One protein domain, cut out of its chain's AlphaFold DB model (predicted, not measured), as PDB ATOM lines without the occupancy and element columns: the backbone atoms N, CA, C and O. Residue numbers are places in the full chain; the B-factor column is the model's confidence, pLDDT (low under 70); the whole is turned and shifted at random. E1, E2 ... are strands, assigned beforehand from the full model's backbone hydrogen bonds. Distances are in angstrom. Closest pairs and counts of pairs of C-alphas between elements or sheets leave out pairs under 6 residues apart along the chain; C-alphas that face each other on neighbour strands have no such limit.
ATOM      1  N   MET A  16      11.074 -45.893  15.136       86.69
ATOM      2  CA  MET A  16      11.370 -45.828  13.707       86.69
ATOM      3  C   MET A  16      12.663 -45.045  13.497       86.69
ATOM      4  O   MET A  16      12.752 -43.888  13.900       86.69
ATOM      5  N   ARG A  17      13.649 -45.638  12.830       83.44
ATOM      6  CA  ARG A  17      14.908 -44.978  12.466       83.44
ATOM      7  C   ARG A  17      14.909 -44.617  10.986       83.44
ATOM      8  O   ARG A  17      14.655 -45.470  10.142       83.44
ATOM      9  N   MET A  18      15.207 -43.363  10.661       80.38
ATOM     10  CA  MET A  18      15.185 -42.852   9.290       80.38
ATOM     11  C   MET A  18      16.336 -41.863   9.088       80.38
ATOM     12  O   MET A  18      16.397 -40.821   9.745       80.38
ATOM     13  N   ARG A  19      17.266 -42.202   8.183       75.69
ATOM     14  CA  ARG A  19      18.614 -41.602   8.139       75.69
ATOM     15  C   ARG A  19      19.253 -41.689   9.542       75.69
ATOM     16  O   ARG A  19      19.298 -42.772  10.125       75.69
ATOM     17  N   GLU A  20      19.711 -40.571  10.095       73.69
ATOM     18  CA  GLU A  20      20.339 -40.491  11.423       73.69
ATOM     19  C   GLU A  20      19.351 -40.182  12.564       73.69
ATOM     20  O   GLU A  20      19.743 -40.203  13.728       73.69
ATOM     21  N   LYS A  21      18.071 -39.909  12.261       79.00
ATOM     22  CA  LYS A  21      17.045 -39.582  13.266       79.00
ATOM     23  C   LYS A  21      16.279 -40.834  13.712       79.00
ATOM     24  O   LYS A  21      15.949 -41.693  12.892       79.00
ATOM     25  N   GLU A  22      15.954 -40.907  15.000       83.94
ATOM     26  CA  GLU A  22      15.051 -41.909  15.579       83.94
ATOM     27  C   GLU A  22      13.765 -41.232  16.078       83.94
ATOM     28  O   GLU A  22      13.809 -40.154  16.668       83.94
ATOM     29  N   TYR A  23      12.623 -41.873  15.827       85.62
ATOM     30  CA  TYR A  23      11.280 -41.414  16.174       85.62
ATOM     31  C   TYR A  23      10.605 -42.446  17.083       85.62
ATOM     32  O   TYR A  23      10.655 -43.648  16.817       85.62
ATOM     33  N   VAL A  24       9.966 -41.975  18.150       86.62
ATOM     34  CA  VAL A  24       9.372 -42.783  19.230       86.62
ATOM     35  C   VAL A  24       7.850 -42.556  19.218       86.62
ATOM     36  O   VAL A  24       7.426 -41.443  18.896       86.62
ATOM     37  N   PRO A  25       7.002 -43.567  19.494       84.12
ATOM     38  CA  PRO A  25       5.553 -43.370  19.533       84.12
ATOM     39  C   PRO A  25       5.144 -42.508  20.739       84.12
ATOM     40  O   PRO A  25       5.663 -42.702  21.836       84.12
ATOM     41  N   SER A  26       4.191 -41.590  20.550       79.06
ATOM     42  CA  SER A  26       3.623 -40.763  21.629       79.06
ATOM     43  C   SER A  26       2.215 -41.223  22.004       79.06
ATOM     44  O   SER A  26       1.373 -41.427  21.126       79.06
ATOM     45  N   GLU A  27       1.932 -41.337  23.304       76.25
ATOM     46  CA  GLU A  27       0.588 -41.625  23.829       76.25
ATOM     47  C   GLU A  27      -0.432 -40.549  23.416       76.25
ATOM     48  O   GLU A  27      -1.557 -40.884  23.050       76.25
ATOM     49  N   GLU A  28      -0.015 -39.279  23.340       73.44
ATOM     50  CA  GLU A  28      -0.839 -38.147  22.874       73.44
ATOM     51  C   GLU A  28      -1.310 -38.306  21.418       73.44
ATOM     52  O   GLU A  28      -2.318 -37.731  21.013       73.44
ATOM     53  N   LEU A  29      -0.589 -39.109  20.629       64.69
ATOM     54  CA  LEU A  29      -0.892 -39.431  19.233       64.69
ATOM     55  C   LEU A  29      -1.494 -40.839  19.079       64.69
ATOM     56  O   LEU A  29      -1.463 -41.398  17.983       64.69
ATOM     57  N   GLY A  30      -1.978 -41.456  20.165       69.56
ATOM     58  CA  GLY A  30      -2.497 -42.829  20.153       69.56
ATOM     59  C   GLY A  30      -1.427 -43.870  19.803       69.56
ATOM     60  O   GLY A  30      -1.694 -44.799  19.046       69.56
ATOM     61  N   TYR A  31      -0.200 -43.672  20.295       74.19
ATOM     62  CA  TYR A  31       1.026 -44.384  19.894       74.19
ATOM     63  C   TYR A  31       1.449 -44.153  18.427       74.19
ATOM     64  O   TYR A  31       2.268 -44.892  17.871       74.19
ATOM     65  N   GLY A  32       0.946 -43.089  17.798       76.31
ATOM     66  CA  GLY A  32       1.478 -42.555  16.548       76.31
ATOM     67  C   GLY A  32       2.885 -41.965  16.713       76.31
ATOM     68  O   GLY A  32       3.265 -41.490  17.782       76.31
ATOM     69  N   MET A  33       3.664 -41.979  15.631       77.75
ATOM     70  CA  MET A  33       4.977 -41.330  15.540       77.75
ATOM     71  C   MET A  33       4.846 -40.081  14.665       77.75
ATOM     72  O   MET A  33       4.447 -40.194  13.505       77.75
ATOM     73  N   LEU A  34       5.189 -38.902  15.191       74.88
ATOM     74  CA  LEU A  34       5.228 -37.680  14.389       74.88
ATOM     75  C   LEU A  34       6.562 -37.595  13.648       74.88
ATOM     76  O   LEU A  34       7.625 -37.512  14.259       74.88
ATOM     77  N   VAL A  35       6.487 -37.604  12.318       74.69
ATOM     78  CA  VAL A  35       7.631 -37.373  11.435       74.69
ATOM     79  C   VAL A  35       7.500 -35.946  10.905       74.69
ATOM     80  O   VAL A  35       6.514 -35.666  10.219       74.69
ATOM     81  N   PRO A  36       8.426 -35.026  11.226       66.62
ATOM     82  CA  PRO A  36       8.417 -33.698  10.639       66.62
ATOM     83  C   PRO A  36       8.714 -33.810   9.143       66.62
ATOM     84  O   PRO A  36       9.492 -34.669   8.708       66.62
ATOM     85  N   TYR A  37       8.112 -32.928   8.353       65.50
ATOM     86  CA  TYR A  37       8.461 -32.805   6.947       65.50
ATOM     87  C   TYR A  37       9.927 -32.361   6.785       65.50
ATOM     88  O   TYR A  37      10.524 -31.747   7.668       65.50
ATOM     89  N   GLY A  38      10.515 -32.665   5.631       61.62
ATOM     90  CA  GLY A  38      11.886 -32.286   5.296       61.62
ATOM     91  C   GLY A  38      12.136 -32.372   3.795       61.62
ATOM     92  O   GLY A  38      11.198 -32.560   3.015       61.62
ATOM     93  N   ASP A  39      13.398 -32.246   3.382       55.12
ATOM     94  CA  ASP A  39      13.783 -32.390   1.974       55.12
ATOM     95  C   ASP A  39      13.415 -33.778   1.444       55.12
ATOM     96  O   ASP A  39      13.812 -34.787   2.037       55.12
ATOM     97  N   VAL A  40      12.657 -33.785   0.339       52.28
ATOM     98  CA  VAL A  40      11.935 -34.922  -0.265       52.28
ATOM     99  C   VAL A  40      12.589 -36.273   0.023       52.28
ATOM    100  O   VAL A  40      13.700 -36.554  -0.434       52.28
ATOM    101  N   VAL A  41      11.867 -37.144   0.735       54.47
ATOM    102  CA  VAL A  41      12.337 -38.504   1.018       54.47
ATOM    103  C   VAL A  41      11.395 -39.529   0.415       54.47
ATOM    104  O   VAL A  41      10.438 -39.966   1.050       54.47
ATOM    105  N   ARG A  42      11.752 -39.991  -0.784       61.34
ATOM    106  CA  ARG A  42      11.645 -41.421  -1.076       61.34
ATOM    107  C   ARG A  42      12.840 -42.107  -0.437       61.34
ATOM    108  O   ARG A  42      13.978 -41.726  -0.702       61.34
ATOM    109  N   GLY A  43      12.590 -43.074   0.431       71.06
ATOM    110  CA  GLY A  43      13.652 -43.785   1.128       71.06
ATOM    111  C   GLY A  43      13.113 -44.742   2.175       71.06
ATOM    112  O   GLY A  43      11.920 -44.755   2.474       71.06
ATOM    113  N   ASN A  44      14.006 -45.543   2.739       78.44
ATOM    114  CA  ASN A  44      13.631 -46.568   3.701       78.44
ATOM    115  C   ASN A  44      13.788 -46.053   5.136       78.44
ATOM    116  O   ASN A  44      14.771 -45.385   5.468       78.44
ATOM    117  N   ALA A  45      12.832 -46.406   5.988       82.12
ATOM    118  CA  ALA A  45      12.934 -46.307   7.433       82.12
ATOM    119  C   ALA A  45      12.930 -47.717   8.034       82.12
ATOM    120  O   ALA A  45      12.242 -48.609   7.539       82.12
ATOM    121  N   VAL A  46      13.694 -47.913   9.105       84.62
ATOM    122  CA  VAL A  46      13.725 -49.172   9.851       84.62
ATOM    123  C   VAL A  46      12.757 -49.062  11.023       84.62
ATOM    124  O   VAL A  46      12.912 -48.186  11.875       84.62
ATOM    125  N   LEU A  47      11.746 -49.924  11.058       85.12
ATOM    126  CA  LEU A  47      10.788 -50.048  12.153       85.12
ATOM    127  C   LEU A  47      11.301 -51.104  13.139       85.12
ATOM    128  O   LEU A  47      11.408 -52.267  12.769       85.12
ATOM    129  N   CYS A  48      11.614 -50.716  14.375       85.81
ATOM    130  CA  CYS A  48      12.182 -51.592  15.403       85.81
ATOM    131  C   CYS A  48      11.219 -51.782  16.583       85.81
ATOM    132  O   CYS A  48      10.702 -50.794  17.107       85.81
ATOM    133  N   HIS A  49      11.027 -53.019  17.046       85.75
ATOM    134  CA  HIS A  49      10.249 -53.363  18.245       85.75
ATOM    135  C   HIS A  49      10.755 -54.678  18.840       85.75
ATOM    136  O   HIS A  49      10.799 -55.681  18.137       85.75
ATOM    137  N   ASP A  50      11.114 -54.665  20.124       83.62
ATOM    138  CA  ASP A  50      11.346 -55.845  20.970       83.62
ATOM    139  C   ASP A  50      12.218 -56.928  20.291       83.62
ATOM    140  O   ASP A  50      11.856 -58.100  20.181       83.62
ATOM    141  N   GLY A  51      13.377 -56.499  19.780       78.69
ATOM    142  CA  GLY A  51      14.346 -57.327  19.048       78.69
ATOM    143  C   GLY A  51      14.108 -57.496  17.537       78.69
ATOM    144  O   GLY A  51      15.044 -57.862  16.827       78.69
ATOM    145  N   PHE A  52      12.915 -57.194  17.021       79.44
ATOM    146  CA  PHE A  52      12.602 -57.230  15.586       79.44
ATOM    147  C   PHE A  52      12.918 -55.899  14.894       79.44
ATOM    148  O   PHE A  52      12.812 -54.827  15.498       79.44
ATOM    149  N   ALA A  53      13.266 -55.972  13.606       82.00
ATOM    150  CA  ALA A  53      13.475 -54.824  12.729       82.00
ATOM    151  C   ALA A  53      12.933 -55.115  11.318       82.00
ATOM    152  O   ALA A  53      13.241 -56.163  10.752       82.00
ATOM    153  N   ASP A  54      12.162 -54.186  10.752       79.56
ATOM    154  CA  ASP A  54      11.572 -54.275   9.407       79.56
ATOM    155  C   ASP A  54      11.873 -53.021   8.563       79.56
ATOM    156  O   ASP A  54      12.074 -51.932   9.103       79.56
ATOM    157  N   LEU A  55      11.921 -53.164   7.235       80.44
ATOM    158  CA  LEU A  55      12.336 -52.123   6.292       80.44
ATOM    159  C   LEU A  55      11.138 -51.540   5.526       80.44
ATOM    160  O   LEU A  55      10.717 -52.050   4.485       80.44
ATOM    161  N   TYR A  56      10.619 -50.413   6.012       76.75
ATOM    162  CA  TYR A  56       9.450 -49.755   5.441       76.75
ATOM    163  C   TYR A  56       9.838 -48.621   4.481       76.75
ATOM    164  O   TYR A  56      10.533 -47.673   4.849       76.75
ATOM    165  N   ALA A  57       9.355 -48.693   3.238       75.06
ATOM    166  CA  ALA A  57       9.568 -47.654   2.231       75.06
ATOM    167  C   ALA A  57       8.602 -46.477   2.451       75.06
ATOM    168  O   ALA A  57       7.385 -46.634   2.338       75.06
ATOM    169  N   ILE A  58       9.150 -45.295   2.731       73.75
ATOM    170  CA  ILE A  58       8.416 -44.047   2.945       73.75
ATOM    171  C   ILE A  58       8.532 -43.157   1.698       73.75
ATOM    172  O   ILE A  58       9.617 -42.992   1.142       73.75
ATOM    173  N   ASP A  59       7.410 -42.556   1.289       71.25
ATOM    174  CA  ASP A  59       7.343 -41.445   0.329       71.25
ATOM    175  C   ASP A  59       6.797 -40.208   1.073       71.25
ATOM    176  O   ASP A  59       5.585 -40.031   1.243       71.25
ATOM    177  N   MET A  60       7.711 -39.391   1.610       69.75
ATOM    178  CA  MET A  60       7.400 -38.080   2.179       69.75
ATOM    179  C   MET A  60       7.514 -37.002   1.106       69.75
ATOM    180  O   MET A  60       8.603 -36.691   0.613       69.75
ATOM    181  N   ARG A  61       6.372 -36.373   0.822       66.50
ATOM    182  CA  ARG A  61       6.300 -35.107   0.090       66.50
ATOM    183  C   ARG A  61       6.922 -33.982   0.914       66.50
ATOM    184  O   ARG A  61       6.839 -33.990   2.138       66.50
TER     185      ARG A  61
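Overview. This is residues 16 to 61 of the 886 residues of an uncharacterized protein of Angomonas deanei (UniProt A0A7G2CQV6). What is the main picture? A long, twisted hairpin of E3 and E4 has the short hairpin E1 and E2 side by side with E3, making one four-stranded sheet, and a long loop, residues 24 to 40, runs from the end of E2 back to the start of E3. What are its make-up and size? The printed part has 46 residues with four named strands, E1, E2, E3, E4 along the chain, and no named helix: all strand. The sheet's order is E2, E1, E3, E4, antiparallel throughout; the whole is only just compact, close to loose, with a radius of gyration of the C-alphas of 11.0 A and spans of 28 by 25 by 16 A.

Along the chain. Where are the long strands? E3, residues 41 to 49, is 22.8 A long, and E4, residues 52 to 60, is 23.9 A long and ends at C-alpha 60, (7.400, -38.080, 2.179). Where are the short ones? E1, residues 16 to 18, is 6.6 A long and begins at C-alpha 16, (11.370, -45.828, 13.707); E2, residues 21 to 23, is 6.7 A long.

Arrangement. How do E3 and E4 pair? They form an antiparallel hairpin at 154 degrees, with N 47 and O 54 2.8 A apart, within hydrogen-bond range. What is beside E3? E1 is its antiparallel neighbour at 148 degrees, and the facing C-alphas of Met 18 and Ala 45 are 4.5 A apart; N 17 and O 46, 2.8 A apart, are within hydrogen-bond range. Where is E2? It is an edge strand in an antiparallel hairpin with E1 at 156 degrees, N 23 and O 16 being within hydrogen-bond range at 2.8 A; E2 and E4 are apart.

Size, cuts and confidence. How far does it reach, and how flat is the sheet? The two farthest C-alphas, of Gly 51 and Arg 61, are 30.3 A apart. The sheet is only just strongly twisted, with C-alphas up to 4.0 A off its best plane. Which links are long, and where is confidence low? The link E2 to E3, 17 residues, is long, the other two are tight, and the printed part has no cut. Mean pLDDT of the printed part is 75.4, with residues 29 to 30, 36 to 42 and 60 to 61 under 70.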